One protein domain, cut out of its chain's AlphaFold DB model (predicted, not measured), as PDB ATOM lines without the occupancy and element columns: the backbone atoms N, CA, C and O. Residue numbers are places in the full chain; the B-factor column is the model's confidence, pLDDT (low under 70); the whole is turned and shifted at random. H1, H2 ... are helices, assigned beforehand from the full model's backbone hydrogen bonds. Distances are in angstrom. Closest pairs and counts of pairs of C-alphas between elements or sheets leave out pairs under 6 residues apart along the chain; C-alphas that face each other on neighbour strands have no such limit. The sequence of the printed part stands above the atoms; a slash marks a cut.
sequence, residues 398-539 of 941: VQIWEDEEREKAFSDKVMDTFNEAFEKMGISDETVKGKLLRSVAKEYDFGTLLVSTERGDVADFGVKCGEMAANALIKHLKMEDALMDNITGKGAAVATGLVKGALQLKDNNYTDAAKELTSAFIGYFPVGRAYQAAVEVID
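Overview. This is residues 398 to 539 of the 941 residues of an uncharacterized protein of Peptococcaceae bacterium SCADC1_2_3 (UniProt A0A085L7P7). Helix H4 runs through the middle of an elongated body of helices, with H7 crossing it on one side and H2 crossing it on the other. The long helix H1 and the last helix H8 lie side by side, running opposite ways, and reach to one end of the body, with H3 crossing both; H5 and H6 are at the other end, where H6 pairs with H7 as a hairpin. The printed part has 142 residues with eight named helices, H1 to H8 in that order along the chain, and no named strand: it is all helix. It is compact, with a radius of gyration of the C-alphas of 15.5 A, and spans 50 by 26 by 23 A.

Arrangement. Start at H1, residues 398 to 424. It forms a helical hairpin with H2, residues 430 to 443, at a steep tilt of 39 degrees; the closest C-alphas, those of Met 415 and Leu 437, are 7.1 A apart. Next look at H3, residues 447 to 454, and the hub, H4, residues 458 to 477, which touches six other helices. H3 and H4 are a helical hairpin at a shallow tilt of 25 degrees, with the C-alphas of Ser 452 and Phe 461 closest at 5.4 A. H2 touches H4 at a steep tilt of 61 degrees, closest at Ser 439 and Ala 472, whose C-alphas are 5.6 A apart. H5, residues 481 to 489, and H6, residues 497 to 506, are another helical hairpin, at a steep tilt of 45 degrees, closest at the C-alphas of Thr 488 and Val 499, 6.2 A. H7, residues 510 to 524, forms a helical hairpin with H6 at a shallow tilt of 19 degrees; the C-alphas of Gly 501 and Ala 513 come to 4.1 A. H7 touches H4 at a steep tilt of 56 degrees, with the C-alphas of Gly 466 and Thr 518 closest at 4.5 A. H8, residues 527 to 539, touches residues 406 to 417 of H1 at a shallow tilt of 17 degrees, opposite ways, closest at the C-alphas of Phe 410 and Ala 534, 5.7 A. H1 and H5 are apart. Every O i to N i+4 pair is within hydrogen-bond range in H1, H2, H4, H5, H6 and H8; in H3 it is 3 of 4 and in H7 10 of 11.

Along the chain. Find C-alpha 398 at (191.251, 147.029, 107.241); from there H1 runs 39.0 A to C-alpha 424. H2 is 19.8 A long, H3 10.5 A, H5 11.5 A and H6 14.3 A. H4 begins at C-alpha 458, at (190.374, 142.356, 135.956), and is 28.2 A long. H7 measures 21.1 A, and H8 runs 18.0 A to C-alpha 539 at (186.833, 138.108, 120.972).

Size, cuts and confidence. The two C-alphas farthest apart are those of Val 398 and Ala 493, 53.5 A. The printed part has no cut and no long link. The mean pLDDT of the printed part is 75.0; look for values under 70 at, among others, residues 450 to 456, 485 to 497 and 534 to 539.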
ATOM      1  N   VAL A 398     192.160 147.971 106.575       75.56
ATOM      2  CA  VAL A 398     191.251 147.029 107.241       75.56
ATOM      3  C   VAL A 398     191.505 147.032 108.742       75.56
ATOM      4  O   VAL A 398     190.606 147.270 109.541       75.56
ATOM      5  N   GLN A 399     192.763 146.846 109.116       73.88
ATOM      6  CA  GLN A 399     193.144 146.578 110.487       73.88
ATOM      7  C   GLN A 399     192.992 147.794 111.412       73.88
ATOM      8  O   GLN A 399     192.520 147.658 112.534       73.88
ATOM      9  N   ILE A 400     193.334 148.999 110.951       76.19
ATOM     10  CA  ILE A 400     193.127 150.229 111.729       76.19
ATOM     11  C   ILE A 400     191.634 150.559 111.821       76.19
ATOM     12  O   ILE A 400     191.168 150.981 112.874       76.19
ATOM     13  N   TRP A 401     190.859 150.348 110.750       77.56
ATOM     14  CA  TRP A 401     189.404 150.509 110.813       77.56
ATOM     15  C   TRP A 401     188.768 149.549 111.829       77.56
ATOM     16  O   TRP A 401     187.918 149.971 112.611       77.56
ATOM     17  N   GLU A 402     189.206 148.293 111.870       71.94
ATOM     18  CA  GLU A 402     188.768 147.330 112.884       71.94
ATOM     19  C   GLU A 402     189.152 147.753 114.290       71.94
ATOM     20  O   GLU A 402     188.337 147.642 115.201       71.94
ATOM     21  N   ASP A 403     190.388 148.210 114.478       71.50
ATOM     22  CA  ASP A 403     190.866 148.672 115.772       71.50
ATOM     23  C   ASP A 403     190.018 149.852 116.263       71.50
ATOM     24  O   ASP A 403     189.590 149.839 117.413       71.50
ATOM     25  N   GLU A 404     189.680 150.803 115.388       74.25
ATOM     26  CA  GLU A 404     188.787 151.924 115.700       74.25
ATOM     27  C   GLU A 404     187.354 151.473 116.015       74.25
ATOM     28  O   GLU A 404     186.758 151.933 116.985       74.25
ATOM     29  N   GLU A 405     186.778 150.567 115.223       72.50
ATOM     30  CA  GLU A 405     185.427 150.043 115.461       72.50
ATOM     31  C   GLU A 405     185.353 149.206 116.742       72.50
ATOM     32  O   GLU A 405     184.355 149.255 117.466       72.50
ATOM     33  N   ARG A 406     186.411 148.446 117.036       72.50
ATOM     34  CA  ARG A 406     186.546 147.641 118.250       72.50
ATOM     35  C   ARG A 406     186.748 148.528 119.467       72.50
ATOM     36  O   ARG A 406     186.072 148.313 120.466       72.50
ATOM     37  N   GLU A 407     187.626 149.524 119.381       74.81
ATOM     38  CA  GLU A 407     187.843 150.523 120.428       74.81
ATOM     39  C   GLU A 407     186.558 151.310 120.695       74.81
ATOM     40  O   GLU A 407     186.196 151.495 121.851       74.81
ATOM     41  N   LYS A 408     185.812 151.688 119.649       77.50
ATOM     42  CA  LYS A 408     184.512 152.353 119.774       77.50
ATOM     43  C   LYS A 408     183.475 151.461 120.449       77.50
ATOM     44  O   LYS A 408     182.876 151.881 121.426       77.50
ATOM     45  N   ALA A 409     183.293 150.223 119.989       75.75
ATOM     46  CA  ALA A 409     182.338 149.296 120.599       75.75
ATOM     47  C   ALA A 409     182.711 148.936 122.049       75.75
ATOM     48  O   ALA A 409     181.837 148.766 122.898       75.75
ATOM     49  N   PHE A 410     184.010 148.823 122.340       81.38
ATOM     50  CA  PHE A 410     184.536 148.646 123.690       81.38
ATOM     51  C   PHE A 410     184.258 149.882 124.553       81.38
ATOM     52  O   PHE A 410     183.715 149.745 125.648       81.38
ATOM     53  N   SER A 411     184.572 151.074 124.042       82.69
ATOM     54  CA  SER A 411     184.316 152.356 124.698       82.69
ATOM     55  C   SER A 411     182.830 152.518 125.003       82.69
ATOM     56  O   SER A 411     182.495 152.734 126.160       82.69
ATOM     57  N   ASP A 412     181.938 152.282 124.037       83.69
ATOM     58  CA  ASP A 412     180.482 152.349 124.216       83.69
ATOM     59  C   ASP A 412     180.020 151.440 125.374       83.69
ATOM     60  O   ASP A 412     179.368 151.907 126.308       83.69
ATOM     61  N   LYS A 413     180.448 150.164 125.405       81.88
ATOM     62  CA  LYS A 413     180.098 149.230 126.497       81.88
ATOM     63  C   LYS A 413     180.643 149.660 127.865       81.88
ATOM     64  O   LYS A 413     179.983 149.489 128.895       81.88
ATOM     65  N   VAL A 414     181.866 150.187 127.905       84.81
ATOM     66  CA  VAL A 414     182.473 150.689 129.144       84.81
ATOM     67  C   VAL A 414     181.757 151.966 129.605       84.81
ATOM     68  O   VAL A 414     181.467 152.110 130.793       84.81
ATOM     69  N   MET A 415     181.397 152.854 128.680       87.31
ATOM     70  CA  MET A 415     180.682 154.105 128.934       87.31
ATOM     71  C   MET A 415     179.250 153.880 129.424       87.31
ATOM     72  O   MET A 415     178.826 154.560 130.360       87.31
ATOM     73  N   ASP A 416     178.545 152.874 128.902       86.69
ATOM     74  CA  ASP A 416     177.254 152.425 129.442       86.69
ATOM     75  C   ASP A 416     177.392 151.978 130.906       86.69
ATOM     76  O   ASP A 416     176.554 152.277 131.761       86.69
ATOM     77  N   THR A 417     178.507 151.324 131.234       88.06
ATOM     78  CA  THR A 417     178.791 150.902 132.607       88.06
ATOM     79  C   THR A 417     179.092 152.098 133.520       88.06
ATOM     80  O   THR A 417     178.620 152.138 134.660       88.06
ATOM     81  N   PHE A 418     179.853 153.090 133.041       89.75
ATOM     82  CA  PHE A 418     180.058 154.348 133.769       89.75
ATOM     83  C   PHE A 418     178.724 155.045 134.046       89.75
ATOM     84  O   PHE A 418     178.496 155.495 135.170       89.75
ATOM     85  N   ASN A 419     177.832 155.079 133.054       89.12
ATOM     86  CA  ASN A 419     176.499 155.652 133.180       89.12
ATOM     87  C   ASN A 419     175.700 154.985 134.318       89.12
ATOM     88  O   ASN A 419     175.241 155.672 135.231       89.12
ATOM     89  N   GLU A 420     175.635 153.648 134.341       85.25
ATOM     90  CA  GLU A 420     174.984 152.902 135.431       85.25
ATOM     91  C   GLU A 420     175.643 153.121 136.804       85.25
ATOM     92  O   GLU A 420     174.965 153.152 137.835       85.25
ATOM     93  N   ALA A 421     176.976 153.197 136.850       86.06
ATOM     94  CA  ALA A 421     177.714 153.363 138.099       86.06
ATOM     95  C   ALA A 421     177.452 154.743 138.715       86.06
ATOM     96  O   ALA A 421     177.174 154.832 139.912       86.06
ATOM     97  N   PHE A 422     177.456 155.805 137.903       85.25
ATOM     98  CA  PHE A 422     177.116 157.152 138.362       85.25
ATOM     99  C   PHE A 422     175.672 157.242 138.872       85.25
ATOM    100  O   PHE A 422     175.437 157.844 139.922       85.25
ATOM    101  N   GLU A 423     174.722 156.572 138.215       82.81
ATOM    102  CA  GLU A 423     173.342 156.479 138.706       82.81
ATOM    103  C   GLU A 423     173.254 155.787 140.073       82.81
ATOM    104  O   GLU A 423     172.638 156.322 140.998       82.81
ATOM    105  N   LYS A 424     173.926 154.639 140.249       80.38
ATOM    106  CA  LYS A 424     173.969 153.901 141.532       80.38
ATOM    107  C   LYS A 424     174.646 154.690 142.654       80.38
ATOM    108  O   LYS A 424     174.341 154.475 143.826       80.38
ATOM    109  N   MET A 425     175.539 155.610 142.301       76.75
ATOM    110  CA  MET A 425     176.199 156.533 143.223       76.75
ATOM    111  C   MET A 425     175.334 157.746 143.606       76.75
ATOM    112  O   MET A 425     175.761 158.551 144.431       76.75
ATOM    113  N   GLY A 426     174.125 157.878 143.049       74.19
ATOM    114  CA  GLY A 426     173.199 158.977 143.341       74.19
ATOM    115  C   GLY A 426     173.361 160.200 142.433       74.19
ATOM    116  O   GLY A 426     172.752 161.234 142.696       74.19
ATOM    117  N   ILE A 427     174.148 160.099 141.357       78.19
ATOM    118  CA  ILE A 427     174.321 161.161 140.359       78.19
ATOM    119  C   ILE A 427     173.299 160.932 139.236       78.19
ATOM    120  O   ILE A 427     173.598 160.346 138.198       78.19
ATOM    121  N   SER A 428     172.059 161.362 139.472       71.62
ATOM    122  CA  SER A 428     170.923 161.106 138.571       71.62
ATOM    123  C   SER A 428     170.562 162.271 137.639       71.62
ATOM    124  O   SER A 428     169.682 162.117 136.800       71.62
ATOM    125  N   ASP A 429     171.186 163.445 137.783       80.25
ATOM    126  CA  ASP A 429     170.940 164.588 136.892       80.25
ATOM    127  C   ASP A 429     171.591 164.358 135.515       80.25
ATOM    128  O   ASP A 429     172.807 164.188 135.417       80.25
ATOM    129  N   GLU A 430     170.792 164.367 134.444       78.44
ATOM    130  CA  GLU A 430     171.251 164.049 133.082       78.44
ATOM    131  C   GLU A 430     172.263 165.056 132.514       78.44
ATOM    132  O   GLU A 430     173.147 164.696 131.734       78.44
ATOM    133  N   THR A 431     172.186 166.324 132.926       75.62
ATOM    134  CA  THR A 431     173.125 167.355 132.465       75.62
ATOM    135  C   THR A 431     174.497 167.124 133.082       75.62
ATOM    136  O   THR A 431     175.518 167.163 132.387       75.62
ATOM    137  N   VAL A 432     174.520 166.851 134.387       75.38
ATOM    138  CA  VAL A 432     175.724 166.514 135.152       75.38
ATOM    139  C   VAL A 432     176.345 165.219 134.645       75.38
ATOM    140  O   VAL A 432     177.536 165.184 134.330       75.38
ATOM    141  N   LYS A 433     175.538 164.165 134.520       83.62
ATOM    142  CA  LYS A 433     175.975 162.850 134.051       83.62
ATOM    143  C   LYS A 433     176.573 162.948 132.650       83.62
ATOM    144  O   LYS A 433     177.687 162.487 132.421       83.62
ATOM    145  N   GLY A 434     175.918 163.684 131.748       76.19
ATOM    146  CA  GLY A 434     176.439 163.960 130.411       76.19
ATOM    147  C   GLY A 434     177.777 164.711 130.407       76.19
ATOM    148  O   GLY A 434     178.619 164.436 129.555       76.19
ATOM    149  N   LYS A 435     178.018 165.648 131.339       78.56
ATOM    150  CA  LYS A 435     179.327 166.322 131.472       78.56
ATOM    151  C   LYS A 435     180.413 165.361 131.956       78.56
ATOM    152  O   LYS A 435     181.483 165.333 131.358       78.56
ATOM    153  N   LEU A 436     180.121 164.557 132.981       82.25
ATOM    154  CA  LEU A 436     181.060 163.575 133.532       82.25
ATOM    155  C   LEU A 436     181.434 162.515 132.494       82.25
ATOM    156  O   LEU A 436     182.617 162.273 132.276       82.25
ATOM    157  N   LEU A 437     180.445 161.955 131.791       84.69
ATOM    158  CA  LEU A 437     180.673 160.983 130.721       84.69
ATOM    159  C   LEU A 437     181.513 161.582 129.585       84.69
ATOM    160  O   LEU A 437     182.465 160.957 129.131       84.69
ATOM    161  N   ARG A 438     181.238 162.827 129.169       79.31
ATOM    162  CA  ARG A 438     182.082 163.522 128.179       79.31
ATOM    163  C   ARG A 438     183.509 163.759 128.676       79.31
ATOM    164  O   ARG A 438     184.430 163.696 127.870       79.31
ATOM    165  N   SER A 439     183.700 164.037 129.966       78.75
ATOM    166  CA  SER A 439     185.035 164.201 130.554       78.75
ATOM    167  C   SER A 439     185.812 162.888 130.540       78.75
ATOM    168  O   SER A 439     186.959 162.881 130.107       78.75
ATOM    169  N   VAL A 440     185.175 161.780 130.938       82.12
ATOM    170  CA  VAL A 440     185.772 160.437 130.865       82.12
ATOM    171  C   VAL A 440     186.143 160.102 129.420       82.12
ATOM    172  O   VAL A 440     187.283 159.741 129.158       82.12
ATOM    173  N   ALA A 441     185.227 160.311 128.471       75.44
ATOM    174  CA  ALA A 441     185.460 159.989 127.065       75.44
ATOM    175  C   ALA A 441     186.560 160.834 126.394       75.44
ATOM    176  O   ALA A 441     187.198 160.369 125.455       75.44
ATOM    177  N   LYS A 442     186.765 162.082 126.835       67.94
ATOM    178  CA  LYS A 442     187.709 163.023 126.210       67.94
ATOM    179  C   LYS A 442     189.126 162.940 126.779       67.94
ATOM    180  O   LYS A 442     190.075 163.271 126.079       67.94
ATOM    181  N   GLU A 443     189.268 162.591 128.053       61.53
ATOM    182  CA  GLU A 443     190.549 162.689 128.770       61.53
ATOM    183  C   GLU A 443     191.290 161.363 128.892       61.53
ATOM    184  O   GLU A 443     192.434 161.351 129.347       61.53
ATOM    185  N   TYR A 444     190.664 160.261 128.479       64.12
ATOM    186  CA  TYR A 444     191.198 158.929 128.700       64.12
ATOM    187  C   TYR A 444     191.332 158.104 127.433       64.12
ATOM    188  O   TYR A 444     190.412 157.979 126.632       64.12
ATOM    189  N   ASP A 445     192.504 157.486 127.316       67.19
ATOM    190  CA  ASP A 445     192.840 156.518 126.283       67.19
ATOM    191  C   ASP A 445     192.274 155.140 126.664       67.19
ATOM    192  O   ASP A 445     192.838 154.420 127.500       67.19
ATOM    193  N   PHE A 446     191.141 154.767 126.056       75.25
ATOM    194  CA  PHE A 446     190.516 153.449 126.228       75.25
ATOM    195  C   PHE A 446     191.422 152.303 125.758       75.25
ATOM    196  O   PHE A 446     191.268 151.180 126.250       75.25
ATOM    197  N   GLY A 447     192.424 152.570 124.915       66.06
ATOM    198  CA  GLY A 447     193.473 151.614 124.571       66.06
ATOM    199  C   GLY A 447     194.228 151.097 125.801       66.06
ATOM    200  O   GLY A 447     194.564 149.916 125.881       66.06
ATOM    201  N   THR A 448     194.406 151.918 126.840       66.12
ATOM    202  CA  THR A 448     195.056 151.481 128.094       66.12
ATOM    203  C   THR A 448     194.209 150.510 128.925       66.12
ATOM    204  O   THR A 448     194.759 149.675 129.659       66.12
ATOM    205  N   LEU A 449     192.877 150.586 128.814       74.00
ATOM    206  CA  LEU A 449     191.949 149.619 129.408       74.00
ATOM    207  C   LEU A 449     191.872 148.340 128.572       74.00
ATOM    208  O   LEU A 449     191.814 147.247 129.140       74.00
ATOM    209  N   LEU A 450     191.934 148.471 127.244       67.44
ATOM    210  CA  LEU A 450     191.957 147.351 126.305       67.44
ATOM    211  C   LEU A 450     193.106 146.385 126.633       67.44
ATOM    212  O   LEU A 450     192.870 145.192 126.798       67.44
ATOM    213  N   VAL A 451     194.308 146.914 126.891       63.19
ATOM    214  CA  VAL A 451     195.489 146.131 127.311       63.19
ATOM    215  C   VAL A 451     195.235 145.302 128.576       63.19
ATOM    216  O   VAL A 451     195.701 144.169 128.689       63.19
ATOM    217  N   SER A 452     194.508 145.856 129.548       62.06
ATOM    218  CA  SER A 452     194.175 145.147 130.797       62.06
ATOM    219  C   SER A 452     193.253 143.957 130.511       62.06
ATOM    220  O   SER A 452     193.408 142.883 131.090       62.06
ATOM    221  N   THR A 453     192.342 144.140 129.553       65.38
ATOM    222  CA  THR A 453     191.377 143.126 129.112       65.38
ATOM    223  C   THR A 453     192.053 141.998 128.331       65.38
ATOM    224  O   THR A 453     191.811 140.823 128.599       65.38
ATOM    225  N   GLU A 454     192.973 142.335 127.428       57.47
ATOM    226  CA  GLU A 454     193.772 141.362 126.668       57.47
ATOM    227  C   GLU A 454     194.669 140.498 127.570       57.47
ATOM    228  O   GLU A 454     194.944 139.340 127.263       57.47
ATOM    229  N   ARG A 455     195.121 141.041 128.708       55.38
ATOM    230  CA  ARG A 455     195.987 140.337 129.669       55.38
ATOM    231  C   ARG A 455     195.242 139.456 130.668       55.38
ATOM    232  O   ARG A 455     195.899 138.730 131.414       55.38
ATOM    233  N   GLY A 456     193.914 139.518 130.730       58.97
ATOM    234  CA  GLY A 456     193.176 138.819 131.785       58.97
ATOM    235  C   GLY A 456     193.145 139.562 133.132       58.97
ATOM    236  O   GLY A 456     192.723 138.966 134.124       58.97
ATOM    237  N   ASP A 457     193.618 140.814 133.215       71.56
ATOM    238  CA  ASP A 457     193.815 141.527 134.487       71.56
ATOM    239  C   ASP A 457     192.602 142.393 134.859       71.56
ATOM    240  O   ASP A 457     192.530 143.602 134.620       71.56
ATOM    241  N   VAL A 458     191.621 141.737 135.481       77.50
ATOM    242  CA  VAL A 458     190.374 142.356 135.956       77.50
ATOM    243  C   VAL A 458     190.629 143.403 137.049       77.50
ATOM    244  O   VAL A 458     189.866 144.363 137.178       77.50
ATOM    245  N   ALA A 459     191.683 143.226 137.852       75.25
ATOM    246  CA  ALA A 459     191.990 144.130 138.955       75.25
ATOM    247  C   ALA A 459     192.547 145.458 138.428       75.25
ATOM    248  O   ALA A 459     192.044 146.516 138.810       75.25
ATOM    249  N   ASP A 460     193.517 145.402 137.510       77.62
ATOM    250  CA  ASP A 460     194.073 146.583 136.835       77.62
ATOM    251  C   ASP A 460     192.994 147.343 136.046       77.62
ATOM    252  O   ASP A 460     192.874 148.564 136.165       77.62
ATOM    253  N   PHE A 461     192.128 146.616 135.328       81.19
ATOM    254  CA  PHE A 461     190.979 147.200 134.630       81.19
ATOM    255  C   PHE A 461     190.063 147.988 135.582       81.19
ATOM    256  O   PHE A 461     189.696 149.131 135.303       81.19
ATOM    257  N   GLY A 462     189.716 147.402 136.732       83.19
ATOM    258  CA  GLY A 462     188.870 148.052 137.733       83.19
ATOM    259  C   GLY A 462     189.505 149.306 138.340       83.19
ATOM    260  O   GLY A 462     188.821 150.318 138.499       83.19
ATOM    261  N   VAL A 463     190.809 149.262 138.643       83.06
ATOM    262  CA  VAL A 463     191.551 150.410 139.190       83.06
ATOM    263  C   VAL A 463     191.564 151.567 138.198       83.06
ATOM    264  O   VAL A 463     191.170 152.674 138.563       83.06
ATOM    265  N   LYS A 464     191.915 151.307 136.935       83.31
ATOM    266  CA  LYS A 464     191.942 152.332 135.883       83.31
ATOM    267  C   LYS A 464     190.572 152.968 135.669       83.31
ATOM    268  O   LYS A 464     190.476 154.190 135.641       83.31
ATOM    269  N   CYS A 465     189.495 152.182 135.610       87.19
ATOM    270  CA  CYS A 465     188.135 152.733 135.537       87.19
ATOM    271  C   CYS A 465     187.798 153.616 136.756       87.19
ATOM    272  O   CYS A 465     187.166 154.665 136.616       87.19
ATOM    273  N   GLY A 466     188.246 153.224 137.951       86.81
ATOM    274  CA  GLY A 466     188.098 154.027 139.165       86.81
ATOM    275  C   GLY A 466     188.878 155.342 139.137       86.81
ATOM    276  O   GLY A 466     188.369 156.363 139.597       86.81
ATOM    277  N   GLU A 467     190.089 155.348 138.585       83.81
ATOM    278  CA  GLU A 467     190.882 156.564 138.372       83.81
ATOM    279  C   GLU A 467     190.216 157.496 137.350       83.81
ATOM    280  O   GLU A 467     190.148 158.706 137.575       83.81
ATOM    281  N   MET A 468     189.652 156.931 136.276       86.81
ATOM    282  CA  MET A 468     188.918 157.671 135.243       86.81
ATOM    283  C   MET A 468     187.737 158.452 135.802       86.81
ATOM    284  O   MET A 468     187.631 159.667 135.615       86.81
ATOM    285  N   ALA A 469     186.862 157.765 136.536       85.50
ATOM    286  CA  ALA A 469     185.726 158.410 137.177       85.50
ATOM    287  C   ALA A 469     186.159 159.428 138.234       85.50
ATOM    288  O   ALA A 469     185.578 160.511 138.307       85.50
ATOM    289  N   ALA A 470     187.166 159.103 139.051       85.44
ATOM    290  CA  ALA A 470     187.628 159.994 140.108       85.44
ATOM    291  C   ALA A 470     188.152 161.317 139.544       85.44
ATOM    292  O   ALA A 470     187.762 162.375 140.033       85.44
ATOM    293  N   ASN A 471     188.964 161.291 138.488       83.31
ATOM    294  CA  ASN A 471     189.489 162.521 137.897       83.31
ATOM    295  C   ASN A 471     188.402 163.345 137.200       83.31
ATOM    296  O   ASN A 471     188.371 164.565 137.381       83.31
ATOM    297  N   ALA A 472     187.468 162.702 136.489       84.81
ATOM    298  CA  ALA A 472     186.309 163.389 135.918       84.81
ATOM    299  C   ALA A 472     185.481 164.093 137.009       84.81
ATOM    300  O   ALA A 472     185.116 165.263 136.872       84.81
ATOM    301  N   LEU A 473     185.243 163.409 138.134       83.69
ATOM    302  CA  LEU A 473     184.556 163.977 139.291       83.69
ATOM    303  C   LEU A 473     185.345 165.136 139.900       83.69
ATOM    304  O   LEU A 473     184.785 166.211 140.058       83.69
ATOM    305  N   ILE A 474     186.638 164.977 140.189       83.06
ATOM    306  CA  ILE A 474     187.476 166.041 140.770       83.06
ATOM    307  C   ILE A 474     187.449 167.298 139.904       83.06
ATOM    308  O   ILE A 474     187.285 168.404 140.425       83.06
ATOM    309  N   LYS A 475     187.586 167.138 138.585       80.88
ATOM    310  CA  LYS A 475     187.589 168.253 137.641       80.88
ATOM    311  C   LYS A 475     186.288 169.051 137.696       80.88
ATOM    312  O   LYS A 475     186.331 170.275 137.785       80.88
ATOM    313  N   HIS A 476     185.144 168.369 137.668       77.50
ATOM    314  CA  HIS A 476     183.841 169.030 137.634       77.50
ATOM    315  C   HIS A 476     183.357 169.489 139.017       77.50
ATOM    316  O   HIS A 476     182.775 170.565 139.122       77.50
ATOM    317  N   LEU A 477     183.675 168.757 140.088       72.56
ATOM    318  CA  LEU A 477     183.383 169.151 141.472       72.56
ATOM    319  C   LEU A 477     184.166 170.392 141.904       72.56
ATOM    320  O   LEU A 477     183.660 171.198 142.675       72.56
ATOM    321  N   LYS A 478     185.381 170.586 141.379       67.56
ATOM    322  CA  LYS A 478     186.190 171.784 141.643       67.56
ATOM    323  C   LYS A 478     185.600 173.063 141.032       67.56
ATOM    324  O   LYS A 478     185.926 174.150 141.499       67.56
ATOM    325  N   MET A 479     184.805 172.952 139.966       57.81
ATOM    326  CA  MET A 479     184.359 174.098 139.158       57.81
ATOM    327  C   MET A 479     182.849 174.373 139.245       57.81
ATOM    328  O   MET A 479     182.414 175.422 138.775       57.81
ATOM    329  N   GLU A 480     182.050 173.462 139.812       68.44
ATOM    330  CA  GLU A 480     180.584 173.566 139.841       68.44
ATOM    331  C   GLU A 480     180.015 173.422 141.266       68.44
ATOM    332  O   GLU A 480     179.763 172.312 141.741       68.44
ATOM    333  N   ASP A 481     179.726 174.551 141.925       67.62
ATOM    334  CA  ASP A 481     179.136 174.595 143.279       67.62
ATOM    335  C   ASP A 481     177.794 173.842 143.364       67.62
ATOM    336  O   ASP A 481     177.527 173.124 144.325       67.62
ATOM    337  N   ALA A 482     176.980 173.900 142.305       64.56
ATOM    338  CA  ALA A 482     175.709 173.179 142.226       64.56
ATOM    339  C   ALA A 482     175.874 171.645 142.240       64.56
ATOM    340  O   ALA A 482     175.002 170.923 142.729       64.56
ATOM    341  N   LEU A 483     176.985 171.134 141.701       64.44
ATOM    342  CA  LEU A 483     177.293 169.705 141.701       64.44
ATOM    343  C   LEU A 483     177.722 169.245 143.100       64.44
ATOM    344  O   LEU A 483     177.264 168.209 143.590       64.44
ATOM    345  N   MET A 484     178.552 170.057 143.751       70.25
ATOM    346  CA  MET A 484     178.986 169.868 145.134       70.25
ATOM    347  C   MET A 484     177.806 169.887 146.116       70.25
ATOM    348  O   MET A 484     177.715 169.010 146.980       70.25
ATOM    349  N   ASP A 485     176.864 170.817 145.954       69.94
ATOM    350  CA  ASP A 485     175.672 170.933 146.803       69.94
ATOM    351  C   ASP A 485     174.694 169.767 146.613       69.94
ATOM    352  O   ASP A 485     174.116 169.273 147.580       69.94
ATOM    353  N   ASN A 486     174.535 169.259 145.387       65.69
ATOM    354  CA  ASN A 486     173.694 168.086 145.135       65.69
ATOM    355  C   ASN A 486     174.250 166.815 145.800       65.69
ATOM    356  O   ASN A 486     173.488 166.058 146.404       65.69
ATOM    357  N   ILE A 487     175.569 166.600 145.733       69.38
ATOM    358  CA  ILE A 487     176.234 165.417 146.309       69.38
ATOM    359  C   ILE A 487     176.305 165.490 147.838       69.38
ATOM    360  O   ILE A 487     176.198 164.466 148.514       69.38
ATOM    361  N   THR A 488     176.458 166.688 148.404       69.19
ATOM    362  CA  THR A 488     176.540 166.882 149.861       69.19
ATOM    363  C   THR A 488     175.177 167.112 150.529       69.19
ATOM    364  O   THR A 488     175.045 166.868 151.729       69.19
ATOM    365  N   GLY A 489     174.150 167.534 149.777       60.34
ATOM    366  CA  GLY A 489     172.861 168.005 150.301       60.34
ATOM    367  C   GLY A 489     171.687 167.014 150.276       60.34
ATOM    368  O   GLY A 489     170.746 167.187 151.049       60.34
ATOM    369  N   LYS A 490     171.706 165.955 149.449       51.47
ATOM    370  CA  LYS A 490     170.629 164.937 149.391       51.47
ATOM    371  C   LYS A 490     171.171 163.513 149.562       51.47
ATOM    372  O   LYS A 490     171.268 162.759 148.604       51.47
ATOM    373  N   GLY A 491     171.497 163.121 150.795       48.66
ATOM    374  CA  GLY A 491     171.941 161.744 151.065       48.66
ATOM    375  C   GLY A 491     172.565 161.499 152.436       48.66
ATOM    376  O   GLY A 491     173.488 160.700 152.559       48.66
ATOM    377  N   ALA A 492     172.091 162.184 153.477       46.56
ATOM    378  CA  ALA A 492     172.526 161.934 154.846       46.56
ATOM    379  C   ALA A 492     171.902 160.631 155.383       46.56
ATOM    380  O   ALA A 492     170.823 160.657 155.968       46.56
ATOM    381  N   ALA A 493     172.588 159.500 155.186       43.62
ATOM    382  CA  ALA A 493     172.426 158.314 156.042       43.62
ATOM    383  C   ALA A 493     173.613 157.329 156.027       43.62
ATOM    384  O   ALA A 493     173.716 156.509 156.934       43.62
ATOM    385  N   VAL A 494     174.549 157.406 155.073       44.84
ATOM    386  CA  VAL A 494     175.784 156.603 155.101       44.84
ATOM    387  C   VAL A 494     176.931 157.479 154.612       44.84
ATOM    388  O   VAL A 494     176.813 158.106 153.566       44.84
ATOM    389  N   ALA A 495     178.037 157.540 155.355       52.34
ATOM    390  CA  ALA A 495     179.266 158.210 154.925       52.34
ATOM    391  C   ALA A 495     179.921 157.428 153.767       52.34
ATOM    392  O   ALA A 495     180.928 156.742 153.957       52.34
ATOM    393  N   THR A 496     179.308 157.480 152.581       66.19
ATOM    394  CA  THR A 496     179.823 156.868 151.355       66.19
ATOM    395  C   THR A 496     181.119 157.566 150.939       66.19
ATOM    396  O   THR A 496     181.329 158.749 151.224       66.19
ATOM    397  N   GLY A 497     182.022 156.843 150.267       69.56
ATOM    398  CA  GLY A 497     183.301 157.415 149.823       69.56
ATOM    399  C   GLY A 497     183.143 158.603 148.858       69.56
ATOM    400  O   GLY A 497     184.021 159.455 148.797       69.56
ATOM    401  N   LEU A 498     181.985 158.743 148.195       74.69
ATOM    402  CA  LEU A 498     181.655 159.901 147.354       74.69
ATOM    403  C   LEU A 498     181.541 161.201 148.168       74.69
ATOM    404  O   LEU A 498     182.131 162.216 147.801       74.69
ATOM    405  N   VAL A 499     180.835 161.160 149.305       77.44
ATOM    406  CA  VAL A 499     180.698 162.314 150.211       77.44
ATOM    407  C   VAL A 499     182.042 162.648 150.850       77.44
ATOM    408  O   VAL A 499     182.405 163.818 150.944       77.44
ATOM    409  N   LYS A 500     182.822 161.630 151.244       80.00
ATOM    410  CA  LYS A 500     184.179 161.839 151.776       80.00
ATOM    411  C   LYS A 500     185.082 162.518 150.752       80.00
ATOM    412  O   LYS A 500     185.739 163.494 151.093       80.00
ATOM    413  N   GLY A 501     185.065 162.051 149.506       81.75
ATOM    414  CA  GLY A 501     185.826 162.645 148.411       81.75
ATOM    415  C   GLY A 501     185.454 164.105 148.146       81.75
ATOM    416  O   GLY A 501     186.337 164.955 148.059       81.75
ATOM    417  N   ALA A 502     184.157 164.421 148.099       79.12
ATOM    418  CA  ALA A 502     183.679 165.795 147.942       79.12
ATOM    419  C   ALA A 502     184.110 166.703 149.112       79.12
ATOM    420  O   ALA A 502     184.570 167.822 148.895       79.12
ATOM    421  N   LEU A 503     184.041 166.221 150.357       79.06
ATOM    422  CA  LEU A 503     184.519 166.976 151.521       79.06
ATOM    423  C   LEU A 503     186.035 167.235 151.459       79.06
ATOM    424  O   LEU A 503     186.456 168.368 151.673       79.06
ATOM    425  N   GLN A 504     186.843 166.240 151.071       81.81
ATOM    426  CA  GLN A 504     188.288 166.429 150.879       81.81
ATOM    427  C   GLN A 504     188.599 167.474 149.795       81.81
ATOM    428  O   GLN A 504     189.550 168.239 149.940       81.81
ATOM    429  N   LEU A 505     187.788 167.566 148.732       79.12
ATOM    430  CA  LEU A 505     187.937 168.619 147.720       79.12
ATOM    431  C   LEU A 505     187.648 170.013 148.272       79.12
ATOM    432  O   LEU A 505     188.377 170.949 147.945       79.12
ATOM    433  N   LYS A 506     186.635 170.149 149.134       76.12
ATOM    434  CA  LYS A 506     186.326 171.408 149.828       76.12
ATOM    435  C   LYS A 506     187.484 171.862 150.724       76.12
ATOM    436  O   LYS A 506     187.762 173.056 150.811       76.12
ATOM    437  N   ASP A 507     188.196 170.901 151.304       79.12
ATOM    438  CA  ASP A 507     189.384 171.123 152.132       79.12
ATOM    439  C   ASP A 507     190.686 171.258 151.306       79.12
ATOM    440  O   ASP A 507     191.774 171.374 151.869       79.12
ATOM    441  N   ASN A 508     190.597 171.284 149.965       78.44
ATOM    442  CA  ASN A 508     191.719 171.323 149.012       78.44
ATOM    443  C   ASN A 508     192.697 170.132 149.104       78.44
ATOM    444  O   ASN A 508     193.848 170.225 148.668       78.44
ATOM    445  N   ASN A 509     192.248 168.988 149.621       79.94
ATOM    446  CA  ASN A 509     193.027 167.757 149.716       79.94
ATOM    447  C   ASN A 509     192.766 166.829 148.514       79.94
ATOM    448  O   ASN A 509     192.077 165.812 148.601       79.94
ATOM    449  N   TYR A 510     193.321 167.197 147.357       77.44
ATOM    450  CA  TYR A 510     193.066 166.521 146.078       77.44
ATOM    451  C   TYR A 510     193.529 165.057 146.036       77.44
ATOM    452  O   TYR A 510     192.901 164.230 145.380       77.44
ATOM    453  N   THR A 511     194.615 164.718 146.735       76.12
ATOM    454  CA  THR A 511     195.157 163.353 146.744       76.12
ATOM    455  C   THR A 511     194.251 162.393 147.502       76.12
ATOM    456  O   THR A 511     194.000 161.284 147.031       76.12
ATOM    457  N   ASP A 512     193.741 162.802 148.662       77.81
ATOM    458  CA  ASP A 512     192.835 161.947 149.427       77.81
ATOM    459  C   ASP A 512     191.423 161.964 148.839       77.81
ATOM    460  O   ASP A 512     190.758 160.930 148.847       77.81
ATOM    461  N   ALA A 513     191.011 163.069 148.207       77.81
ATOM    462  CA  ALA A 513     189.817 163.088 147.371       77.81
ATOM    463  C   ALA A 513     189.882 162.032 146.258       77.81
ATOM    464  O   ALA A 513     188.946 161.252 146.113       77.81
ATOM    465  N   ALA A 514     190.993 161.950 145.516       77.38
ATOM    466  CA  ALA A 514     191.171 160.944 144.470       77.38
ATOM    467  C   ALA A 514     191.063 159.517 145.019       77.38
ATOM    468  O   ALA A 514     190.294 158.720 144.493       77.38
ATOM    469  N   LYS A 515     191.747 159.205 146.127       81.00
ATOM    470  CA  LYS A 515     191.686 157.867 146.745       81.00
ATOM    471  C   LYS A 515     190.274 157.479 147.180       81.00
ATOM    472  O   LYS A 515     189.844 156.352 146.925       81.00
ATOM    473  N   GLU A 516     189.570 158.390 147.852       83.62
ATOM    474  CA  GLU A 516     188.214 158.154 148.356       83.62
ATOM    475  C   GLU A 516     187.214 158.004 147.202       83.62
ATOM    476  O   GLU A 516     186.391 157.090 147.225       83.62
ATOM    477  N   LEU A 517     187.328 158.830 146.154       82.56
ATOM    478  CA  LEU A 517     186.470 158.760 144.967       82.56
ATOM    479  C   LEU A 517     186.735 157.505 144.130       82.56
ATOM    480  O   LEU A 517     185.779 156.842 143.736       82.56
ATOM    481  N   THR A 518     187.998 157.133 143.909       83.00
ATOM    482  CA  THR A 518     188.367 155.893 143.209       83.00
ATOM    483  C   THR A 518     187.843 154.672 143.959       83.00
ATOM    484  O   THR A 518     187.188 153.815 143.369       83.00
ATOM    485  N   SER A 519     188.057 154.615 145.277       80.69
ATOM    486  CA  SER A 519     187.581 153.505 146.113       80.69
ATOM    487  C   SER A 519     186.054 153.433 146.157       80.69
ATOM    488  O   SER A 519     185.486 152.342 146.108       80.69
ATOM    489  N   ALA A 520     185.379 154.585 146.222       82.25
ATOM    490  CA  ALA A 520     183.926 154.652 146.149       82.25
ATOM    491  C   ALA A 520     183.424 154.114 144.810       82.25
ATOM    492  O   ALA A 520     182.560 153.244 144.793       82.25
ATOM    493  N   PHE A 521     183.993 154.595 143.705       84.44
ATOM    494  CA  PHE A 521     183.568 154.228 142.362       84.44
ATOM    495  C   PHE A 521     183.724 152.727 142.098       84.44
ATOM    496  O   PHE A 521     182.770 152.095 141.648       84.44
ATOM    497  N   ILE A 522     184.868 152.130 142.455       81.31
ATOM    498  CA  ILE A 522     185.107 150.682 142.306       81.31
ATOM    499  C   ILE A 522     184.027 149.853 143.022       81.31
ATOM    500  O   ILE A 522     183.649 148.790 142.539       81.31
ATOM    501  N   GLY A 523     183.488 150.343 144.145       80.50
ATOM    502  CA  GLY A 523     182.413 149.668 144.879       80.50
ATOM    503  C   GLY A 523     181.056 149.641 144.162       80.50
ATOM    504  O   GLY A 523     180.259 148.740 144.421       80.50
ATOM    505  N   TYR A 524     180.788 150.592 143.262       82.88
ATOM    506  CA  TYR A 524     179.536 150.680 142.495       82.88
ATOM    507  C   TYR A 524     179.693 150.254 141.030       82.88
ATOM    508  O   TYR A 524     178.702 149.908 140.382       82.88
ATOM    509  N   PHE A 525     180.921 150.257 140.513       83.56
ATOM    510  CA  PHE A 525     181.234 149.847 139.154       83.56
ATOM    511  C   PHE A 525     181.232 148.315 139.052       83.56
ATOM    512  O   PHE A 525     182.009 147.650 139.738       83.56
ATOM    513  N   PRO A 526     180.381 147.704 138.210       83.94
ATOM    514  CA  PRO A 526     180.306 146.253 138.077       83.94
ATOM    515  C   PRO A 526     181.485 145.711 137.244       83.94
ATOM    516  O   PRO A 526     181.288 145.207 136.137       83.94
ATOM    517  N   VAL A 527     182.705 145.785 137.800       80.25
ATOM    518  CA  VAL A 527     183.988 145.482 137.132       80.25
ATOM    519  C   VAL A 527     183.928 144.158 136.372       80.25
ATOM    520  O   VAL A 527     184.216 144.133 135.184       80.25
ATOM    521  N   GLY A 528     183.493 143.068 137.014       74.56
ATOM    522  CA  GLY A 528     183.452 141.746 136.378       74.56
ATOM    523  C   GLY A 528     182.508 141.660 135.173       74.56
ATOM    524  O   GLY A 528     182.836 140.999 134.194       74.56
ATOM    525  N   ARG A 529     181.367 142.363 135.206       78.94
ATOM    526  CA  ARG A 529     180.406 142.385 134.092       78.94
ATOM    527  C   ARG A 529     180.912 143.255 132.945       78.94
ATOM    528  O   ARG A 529     180.837 142.837 131.798       78.94
ATOM    529  N   ALA A 530     181.434 144.438 133.260       79.50
ATOM    530  CA  ALA A 530     182.014 145.344 132.272       79.50
ATOM    531  C   ALA A 530     183.208 144.696 131.567       79.50
ATOM    532  O   ALA A 530     183.309 144.735 130.346       79.50
ATOM    533  N   TYR A 531     184.051 144.018 132.345       75.00
ATOM    534  CA  TYR A 531     185.180 143.248 131.852       75.00
ATOM    535  C   TYR A 531     184.736 142.108 130.924       75.00
ATOM    536  O   TYR A 531     185.261 141.979 129.827       75.00
ATOM    537  N   GLN A 532     183.737 141.308 131.313       72.81
ATOM    538  CA  GLN A 532     183.198 140.239 130.459       72.81
ATOM    539  C   GLN A 532     182.600 140.781 129.158       72.81
ATOM    540  O   GLN A 532     182.922 140.292 128.080       72.81
ATOM    541  N   ALA A 533     181.784 141.831 129.243       71.31
ATOM    542  CA  ALA A 533     181.175 142.447 128.073       71.31
ATOM    543  C   ALA A 533     182.233 143.056 127.132       71.31
ATOM    544  O   ALA A 533     182.048 143.036 125.915       71.31
ATOM    545  N   ALA A 534     183.338 143.564 127.685       69.75
ATOM    546  CA  ALA A 534     184.506 144.018 126.941       69.75
ATOM    547  C   ALA A 534     185.268 142.866 126.265       69.75
ATOM    548  O   ALA A 534     185.543 142.964 125.072       69.75
ATOM    549  N   VAL A 535     185.550 141.768 126.980       65.38
ATOM    550  CA  VAL A 535     186.161 140.548 126.410       65.38
ATOM    551  C   VAL A 535     185.336 140.037 125.229       65.38
ATOM    552  O   VAL A 535     185.890 139.782 124.170       65.38
ATOM    553  N   GLU A 536     184.007 140.009 125.341       65.31
ATOM    554  CA  GLU A 536     183.129 139.594 124.238       65.31
ATOM    555  C   GLU A 536     183.247 140.484 122.984       65.31
ATOM    556  O   GLU A 536     183.128 139.986 121.866       65.31
ATOM    557  N   VAL A 537     183.470 141.800 123.137       65.25
ATOM    558  CA  VAL A 537     183.726 142.700 121.987       65.25
ATOM    559  C   VAL A 537     185.074 142.391 121.353       65.25
ATOM    560  O   VAL A 537     185.194 142.395 120.129       65.25
ATOM    561  N   ILE A 538     186.080 142.132 122.188       62.81
ATOM    562  CA  ILE A 538     187.441 141.828 121.753       62.81
ATOM    563  C   ILE A 538     187.463 140.498 121.000       62.81
ATOM    564  O   ILE A 538     187.944 140.457 119.872       62.81
ATOM    565  N   ASP A 539     186.867 139.449 121.561       59.09
ATOM    566  CA  ASP A 539     186.833 138.108 120.972       59.09
ATOM    567  C   ASP A 539     186.064 138.084 119.643       59.09
ATOM    568  O   ASP A 539     186.532 137.501 118.662       59.09
TER     569      ASP A 539